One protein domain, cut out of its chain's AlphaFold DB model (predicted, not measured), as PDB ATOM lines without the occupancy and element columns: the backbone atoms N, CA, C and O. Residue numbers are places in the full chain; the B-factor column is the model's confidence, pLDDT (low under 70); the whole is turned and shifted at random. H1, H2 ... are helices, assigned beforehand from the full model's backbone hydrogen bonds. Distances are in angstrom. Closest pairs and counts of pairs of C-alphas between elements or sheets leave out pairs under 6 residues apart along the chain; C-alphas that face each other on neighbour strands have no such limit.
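Overview. This is residues 555 to 611 of the 1031 residues of an uncharacterized protein of Deltaproteobacteria bacterium (UniProt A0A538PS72). A long helix, H4, makes one side of a flat, open three-sided frame; H2 slants back beside its residues 599 to 606, and the short helix H3 makes the third side, turning the corner between the far end of H2 and the return to H4. A second short helix, H1, packs about perpendicular on H4 at residues 594 to 598, near the beginning of the long helix. The printed part has 57 residues with four named helices, H1 to H4 in that order along the chain, and no named strand; the class is all helix. The whole is compact, with a radius of gyration of the C-alphas of 11.6 A, and flat, with spans of 34 by 25 by 12 A.

Arrangement. H1, residues 555 to 560, touches H4, residues 593 to 611, which takes part with residues 594 to 598 alone. Their closest C-alphas, those of Ala 555 and Val 595, are 5.3 A apart, and their lines are about perpendicular at 83 degrees. H2, residues 571 to 581, is apart from H1. H2 touches H4, which here takes part with residues 599 to 606 alone; the closest C-alphas, those of Leu 574 and Leu 599, are 6.6 A apart. H2 and H4 run opposite ways at a shallow tilt of 34 degrees, only just short of steep. H3, residues 584 to 589, is close to H2 but not clearly touching, with the closest C-alphas, those of Trp 580 and Ala 586, 6.4 A apart. The lines of H2 and H3 are about perpendicular at 88 degrees. H3 is apart from H1 and from H4. In H1, H2, H3 and H4 every pair of O i and N i+4 is within hydrogen-bond range.

Along the chain. H1 begins at C-alpha 555, at (29.919, -19.811, -6.344), and measures 8.6 A from first to last C-alpha. H2 begins at C-alpha 571, at (34.320, -5.241, -2.104), and measures 15.5 A. H3, from Asp 584 to Leu 589, measures 8.7 A. H4 is the longest helix, with 19 residues, and measures 27.6 A from C-alpha 593 to C-alpha 611, which is at (36.902, -4.102, 11.721).

Size, cuts and confidence. The two C-alphas farthest apart, those of Glu 588 and Glu 611, are 36.5 A apart, and the first and last printed C-alphas are 24.9 A apart. The printed part has no cut. The link from H1 to H2, with 10 residues, is short, and the links from H2 to H3 and from H3 to H4 are tight, with 2 and 3 residues. The mean pLDDT of the printed part is 84.8, and no printed residue is under 70; the mean of H3 is 76.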
ATOM      1  N   ALA A 555      30.678 -19.062  -7.343       90.56
ATOM      2  CA  ALA A 555      29.919 -19.811  -6.344       90.56
ATOM      3  C   ALA A 555      30.350 -21.283  -6.308       90.56
ATOM      4  O   ALA A 555      30.702 -21.782  -5.241       90.56
ATOM      5  N   ALA A 556      30.446 -21.946  -7.463       89.75
ATOM      6  CA  ALA A 556      30.957 -23.310  -7.574       89.75
ATOM      7  C   ALA A 556      32.391 -23.449  -7.024       89.75
ATOM      8  O   ALA A 556      32.680 -24.388  -6.279       89.75
ATOM      9  N   ALA A 557      33.280 -22.491  -7.311       88.00
ATOM     10  CA  ALA A 557      34.637 -22.480  -6.761       88.00
ATOM     11  C   ALA A 557      34.655 -22.308  -5.228       88.00
ATOM     12  O   ALA A 557      35.373 -23.035  -4.539       88.00
ATOM     13  N   TRP A 558      33.850 -21.397  -4.675       93.06
ATOM     14  CA  TRP A 558      33.723 -21.183  -3.227       93.06
ATOM     15  C   TRP A 558      33.107 -22.394  -2.499       93.06
ATOM     16  O   TRP A 558      33.555 -22.756  -1.407       93.06
ATOM     17  N   LEU A 559      32.139 -23.075  -3.123       89.38
ATOM     18  CA  LEU A 559      31.597 -24.351  -2.646       89.38
ATOM     19  C   LEU A 559      32.674 -25.443  -2.594       89.38
ATOM     20  O   LEU A 559      32.840 -26.082  -1.555       89.38
ATOM     21  N   ALA A 560      33.417 -25.633  -3.690       88.19
ATOM     22  CA  ALA A 560      34.452 -26.662  -3.806       88.19
ATOM     23  C   ALA A 560      35.580 -26.494  -2.770       88.19
ATOM     24  O   ALA A 560      36.113 -27.481  -2.271       88.19
ATOM     25  N   HIS A 561      35.891 -25.252  -2.384       88.12
ATOM     26  CA  HIS A 561      36.882 -24.927  -1.352       88.12
ATOM     27  C   HIS A 561      36.264 -24.773   0.054       88.12
ATOM     28  O   HIS A 561      36.761 -24.020   0.893       88.12
ATOM     29  N   GLY A 562      35.169 -25.489   0.329       84.00
ATOM     30  CA  GLY A 562      34.645 -25.679   1.684       84.00
ATOM     31  C   GLY A 562      33.913 -24.479   2.290       84.00
ATOM     32  O   GLY A 562      33.800 -24.405   3.511       84.00
ATOM     33  N   ARG A 563      33.407 -23.541   1.472       84.38
ATOM     34  CA  ARG A 563      32.623 -22.364   1.915       84.38
ATOM     35  C   ARG A 563      33.365 -21.432   2.891       84.38
ATOM     36  O   ARG A 563      32.749 -20.744   3.713       84.38
ATOM     37  N   GLY A 564      34.696 -21.409   2.807       75.88
ATOM     38  CA  GLY A 564      35.578 -20.655   3.698       75.88
ATOM     39  C   GLY A 564      35.493 -19.127   3.564       75.88
ATOM     40  O   GLY A 564      34.569 -18.562   2.974       75.88
ATOM     41  N   ALA A 565      36.482 -18.445   4.148       73.94
ATOM     42  CA  ALA A 565      36.751 -17.023   3.893       73.94
ATOM     43  C   ALA A 565      37.651 -16.803   2.655       73.94
ATOM     44  O   ALA A 565      37.799 -15.679   2.192       73.94
ATOM     45  N   SER A 566      38.239 -17.873   2.113       74.38
ATOM     46  CA  SER A 566      38.880 -17.914   0.798       74.38
ATOM     47  C   SER A 566      37.836 -17.914  -0.325       74.38
ATOM     48  O   SER A 566      36.744 -18.451  -0.166       74.38
ATOM     49  N   HIS A 567      38.188 -17.323  -1.472       82.44
ATOM     50  CA  HIS A 567      37.366 -17.259  -2.695       82.44
ATOM     51  C   HIS A 567      35.965 -16.632  -2.536       82.44
ATOM     52  O   HIS A 567      35.102 -16.821  -3.393       82.44
ATOM     53  N   VAL A 568      35.749 -15.847  -1.477       89.25
ATOM     54  CA  VAL A 568      34.659 -14.862  -1.435       89.25
ATOM     55  C   VAL A 568      34.908 -13.750  -2.460       89.25
ATOM     56  O   VAL A 568      36.043 -13.562  -2.901       89.25
ATOM     57  N   LEU A 569      33.858 -13.015  -2.829       90.38
ATOM     58  CA  LEU A 569      33.988 -11.828  -3.677       90.38
ATOM     59  C   LEU A 569      34.650 -10.682  -2.900       90.38
ATOM     60  O   LEU A 569      34.420 -10.545  -1.693       90.38
ATOM     61  N   ASP A 570      35.431  -9.849  -3.589       89.62
ATOM     62  CA  ASP A 570      35.953  -8.610  -3.002       89.62
ATOM     63  C   ASP A 570      34.878  -7.505  -2.887       89.62
ATOM     64  O   ASP A 570      33.702  -7.710  -3.192       89.62
ATOM     65  N   ALA A 571      35.257  -6.334  -2.365       86.44
ATOM     66  CA  ALA A 571      34.320  -5.241  -2.104       86.44
ATOM     67  C   ALA A 571      33.692  -4.634  -3.371       86.44
ATOM     68  O   ALA A 571      32.553  -4.169  -3.307       86.44
ATOM     69  N   GLU A 572      34.401  -4.657  -4.499       88.94
ATOM     70  CA  GLU A 572      33.925  -4.136  -5.779       88.94
ATOM     71  C   GLU A 572      33.139  -5.212  -6.534       88.94
ATOM     72  O   GLU A 572      32.001  -4.969  -6.937       88.94
ATOM     73  N   GLU A 573      33.657  -6.443  -6.592       89.12
ATOM     74  CA  GLU A 573      32.936  -7.602  -7.138       89.12
ATOM     75  C   GLU A 573      31.571  -7.805  -6.451       89.12
ATOM     76  O   GLU A 573      30.557  -8.062  -7.104       89.12
ATOM     77  N   LEU A 574      31.516  -7.642  -5.123       90.62
ATOM     78  CA  LEU A 574      30.280  -7.704  -4.341       90.62
ATOM     79  C   LEU A 574      29.328  -6.536  -4.645       90.62
ATOM     80  O   LEU A 574      28.109  -6.727  -4.620       90.62
ATOM     81  N   ARG A 575      29.856  -5.333  -4.908       89.94
ATOM     82  CA  ARG A 575      29.063  -4.145  -5.258       89.94
ATOM     83  C   ARG A 575      28.424  -4.312  -6.636       89.94
ATOM     84  O   ARG A 575      27.219  -4.096  -6.773       89.94
ATOM     85  N   GLU A 576      29.199  -4.738  -7.629       88.44
ATOM     86  CA  GLU A 576      28.715  -4.974  -8.991       88.44
ATOM     87  C   GLU A 576      27.703  -6.118  -9.053       88.44
ATOM     88  O   GLU A 576      26.631  -5.958  -9.639       88.44
ATOM     89  N   ALA A 577      27.972  -7.242  -8.382       88.25
ATOM     90  CA  ALA A 577      27.048  -8.372  -8.340       88.25
ATOM     91  C   ALA A 577      25.694  -8.013  -7.697       88.25
ATOM     92  O   ALA A 577      24.652  -8.515  -8.118       88.25
ATOM     93  N   ARG A 578      25.684  -7.113  -6.703       88.25
ATOM     94  CA  ARG A 578      24.451  -6.588  -6.088       88.25
ATOM     95  C   ARG A 578      23.703  -5.620  -6.995       88.25
ATOM     96  O   ARG A 578      22.480  -5.693  -7.051       88.25
ATOM     97  N   ALA A 579      24.419  -4.748  -7.705       86.19
ATOM     98  CA  ALA A 579      23.817  -3.857  -8.693       86.19
ATOM     99  C   ALA A 579      23.170  -4.654  -9.841       86.19
ATOM    100  O   ALA A 579      22.054  -4.344 -10.245       86.19
ATOM    101  N   TRP A 580      23.826  -5.726 -10.299       87.06
ATOM    102  CA  TRP A 580      23.275  -6.649 -11.291       87.06
ATOM    103  C   TRP A 580      22.027  -7.387 -10.780       87.06
ATOM    104  O   TRP A 580      21.008  -7.390 -11.459       87.06
ATOM    105  N   LEU A 581      22.045  -7.937  -9.558       84.94
ATOM    106  CA  LEU A 581      20.879  -8.633  -8.983       84.94
ATOM    107  C   LEU A 581      19.614  -7.772  -8.817       84.94
ATOM    108  O   LEU A 581      18.536  -8.330  -8.612       84.94
ATOM    109  N   ALA A 582      19.723  -6.444  -8.877       82.06
ATOM    110  CA  ALA A 582      18.569  -5.553  -8.822       82.06
ATOM    111  C   ALA A 582      17.797  -5.472 -10.159       82.06
ATOM    112  O   ALA A 582      16.620  -5.102 -10.152       82.06
ATOM    113  N   THR A 583      18.418  -5.815 -11.297       81.69
ATOM    114  CA  THR A 583      17.794  -5.643 -12.621       81.69
ATOM    115  C   THR A 583      16.782  -6.743 -12.962       81.69
ATOM    116  O   THR A 583      16.721  -7.810 -12.342       81.69
ATOM    117  N   ASP A 584      15.951  -6.476 -13.968       73.00
ATOM    118  CA  ASP A 584      14.983  -7.427 -14.517       73.00
ATOM    119  C   ASP A 584      15.670  -8.602 -15.233       73.00
ATOM    120  O   ASP A 584      15.200  -9.739 -15.170       73.00
ATOM    121  N   GLU A 585      16.838  -8.374 -15.840       75.44
ATOM    122  CA  GLU A 585      17.637  -9.403 -16.512       75.44
ATOM    123  C   GLU A 585      18.170 -10.450 -15.533       75.44
ATOM    124  O   GLU A 585      18.139 -11.640 -15.848       75.44
ATOM    125  N   ALA A 586      18.612 -10.044 -14.339       77.88
ATOM    126  CA  ALA A 586      19.044 -10.981 -13.302       77.88
ATOM    127  C   ALA A 586      17.876 -11.816 -12.745       77.88
ATOM    128  O   ALA A 586      18.066 -12.976 -12.368       77.88
ATOM    129  N   ARG A 587      16.655 -11.259 -12.745       76.19
ATOM    130  CA  ARG A 587      15.425 -11.983 -12.390       76.19
ATOM    131  C   ARG A 587      14.983 -12.977 -13.471       76.19
ATOM    132  O   ARG A 587      14.519 -14.051 -13.105       76.19
ATOM    133  N   GLU A 588      15.169 -12.686 -14.764       74.38
ATOM    134  CA  GLU A 588      14.885 -13.660 -15.840       74.38
ATOM    135  C   GLU A 588      15.987 -14.727 -15.994       74.38
ATOM    136  O   GLU A 588      15.683 -15.875 -16.306       74.38
ATOM    137  N   LEU A 589      17.263 -14.377 -15.777       79.50
ATOM    138  CA  LEU A 589      18.375 -15.339 -15.824       79.50
ATOM    139  C   LEU A 589      18.395 -16.280 -14.610       79.50
ATOM    140  O   LEU A 589      18.807 -17.427 -14.757       79.50
ATOM    141  N   GLY A 590      17.924 -15.808 -13.450       73.69
ATOM    142  CA  GLY A 590      17.716 -16.609 -12.244       73.69
ATOM    143  C   GLY A 590      19.009 -16.971 -11.512       73.69
ATOM    144  O   GLY A 590      19.551 -18.053 -11.705       73.69
ATOM    145  N   ALA A 591      19.469 -16.101 -10.610       75.19
ATOM    146  CA  ALA A 591      20.644 -16.386  -9.784       75.19
ATOM    147  C   ALA A 591      20.407 -17.543  -8.794       75.19
ATOM    148  O   ALA A 591      19.453 -17.507  -8.004       75.19
ATOM    149  N   GLY A 592      21.306 -18.530  -8.798       79.81
ATOM    150  CA  GLY A 592      21.242 -19.703  -7.937       79.81
ATOM    151  C   GLY A 592      21.358 -19.378  -6.447       79.81
ATOM    152  O   GLY A 592      21.955 -18.381  -6.025       79.81
ATOM    153  N   ASP A 593      20.822 -20.265  -5.606       83.06
ATOM    154  CA  ASP A 593      20.894 -20.111  -4.149       83.06
ATOM    155  C   ASP A 593      22.331 -20.053  -3.628       83.06
ATOM    156  O   ASP A 593      22.596 -19.369  -2.641       83.06
ATOM    157  N   ASP A 594      23.275 -20.721  -4.289       87.75
ATOM    158  CA  ASP A 594      24.683 -20.673  -3.902       87.75
ATOM    159  C   ASP A 594      25.385 -19.367  -4.312       87.75
ATOM    160  O   ASP A 594      26.240 -18.899  -3.558       87.75
ATOM    161  N   VAL A 595      24.946 -18.681  -5.379       88.81
ATOM    162  CA  VAL A 595      25.333 -17.280  -5.642       88.81
ATOM    163  C   VAL A 595      24.776 -16.364  -4.549       88.81
ATOM    164  O   VAL A 595      25.513 -15.549  -3.988       88.81
ATOM    165  N   ARG A 596      23.505 -16.537  -4.155       88.69
ATOM    166  CA  ARG A 596      22.904 -15.775  -3.040       88.69
ATOM    167  C   ARG A 596      23.649 -16.008  -1.712       88.69
ATOM    168  O   ARG A 596      23.930 -15.047  -0.991       88.69
ATOM    169  N   ARG A 597      24.057 -17.250  -1.417       89.25
ATOM    170  CA  ARG A 597      24.879 -17.610  -0.241       89.25
ATOM    171  C   ARG A 597      26.293 -17.018  -0.312       89.25
ATOM    172  O   ARG A 597      26.751 -16.470   0.691       89.25
ATOM    173  N   LEU A 598      26.959 -17.060  -1.471       92.12
ATOM    174  CA  LEU A 598      28.272 -16.435  -1.691       92.12
ATOM    175  C   LEU A 598      28.222 -14.924  -1.415       92.12
ATOM    176  O   LEU A 598      29.093 -14.390  -0.726       92.12
ATOM    177  N   LEU A 599      27.192 -14.229  -1.898       91.25
ATOM    178  CA  LEU A 599      27.025 -12.780  -1.722       91.25
ATOM    179  C   LEU A 599      26.743 -12.378  -0.270       91.25
ATOM    180  O   LEU A 599      27.225 -11.336   0.188       91.25
ATOM    181  N   ALA A 600      25.995 -13.202   0.467       90.00
ATOM    182  CA  ALA A 600      25.820 -13.041   1.906       90.00
ATOM    183  C   ALA A 600      27.147 -13.283   2.649       90.00
ATOM    184  O   ALA A 600      27.562 -12.457   3.467       90.00
ATOM    185  N   ARG A 601      27.873 -14.364   2.319       92.12
ATOM    186  CA  ARG A 601      29.162 -14.678   2.952       92.12
ATOM    187  C   ARG A 601      30.193 -13.578   2.724       92.12
ATOM    188  O   ARG A 601      30.805 -13.131   3.693       92.12
ATOM    189  N   SER A 602      30.342 -13.123   1.483       91.75
ATOM    190  CA  SER A 602      31.301 -12.085   1.088       91.75
ATOM    191  C   SER A 602      31.092 -10.803   1.900       91.75
ATOM    192  O   SER A 602      32.046 -10.282   2.472       91.75
ATOM    193  N   GLN A 603      29.837 -10.369   2.092       90.69
ATOM    194  CA  GLN A 603      29.525  -9.225   2.959       90.69
ATOM    195  C   GLN A 603      29.983  -9.441   4.410       90.69
ATOM    196  O   GLN A 603      30.605  -8.548   4.982       90.69
ATOM    197  N   THR A 604      29.721 -10.614   5.004       89.75
ATOM    198  CA  THR A 604      30.147 -10.891   6.394       89.75
ATOM    199  C   THR A 604      31.668 -10.903   6.560       89.75
ATOM    200  O   THR A 604      32.174 -10.423   7.571       89.75
ATOM    201  N   VAL A 605      32.404 -11.419   5.569       87.75
ATOM    202  CA  VAL A 605      33.873 -11.496   5.615       87.75
ATOM    203  C   VAL A 605      34.497 -10.112   5.440       87.75
ATOM    204  O   VAL A 605      35.379  -9.747   6.213       87.75
ATOM    205  N   LEU A 606      34.007  -9.308   4.491       87.19
ATOM    206  CA  LEU A 606      34.513  -7.953   4.247       87.19
ATOM    207  C   LEU A 606      34.216  -6.993   5.411       87.19
ATOM    208  O   LEU A 606      35.084  -6.204   5.782       87.19
ATOM    209  N   ALA A 607      33.038  -7.098   6.039       83.75
ATOM    210  CA  ALA A 607      32.712  -6.329   7.243       83.75
ATOM    211  C   ALA A 607      33.675  -6.658   8.402       83.75
ATOM    212  O   ALA A 607      34.313  -5.763   8.959       83.75
ATOM    213  N   ALA A 608      33.866  -7.949   8.698       82.50
ATOM    214  CA  ALA A 608      34.795  -8.397   9.737       82.50
ATOM    215  C   ALA A 608      36.259  -8.011   9.435       82.50
ATOM    216  O   ALA A 608      37.013  -7.673  10.353       82.50
ATOM    217  N   ALA A 609      36.662  -8.015   8.159       79.75
ATOM    218  CA  ALA A 609      37.985  -7.572   7.730       79.75
ATOM    219  C   ALA A 609      38.193  -6.070   7.983       79.75
ATOM    220  O   ALA A 609      39.201  -5.697   8.581       79.75
ATOM    221  N   ALA A 610      37.228  -5.212   7.631       76.06
ATOM    222  CA  ALA A 610      37.303  -3.771   7.893       76.06
ATOM    223  C   ALA A 610      37.460  -3.456   9.397       76.06
ATOM    224  O   ALA A 610      38.267  -2.603   9.783       76.06
ATOM    225  N   GLU A 611      36.758  -4.193  10.263       75.56
ATOM    226  CA  GLU A 611      36.902  -4.102  11.721       75.56
ATOM    227  C   GLU A 611      38.244  -4.640  12.246       75.56
ATOM    228  O   GLU A 611      38.777  -4.132  13.236       75.56
TER     229      GLU A 611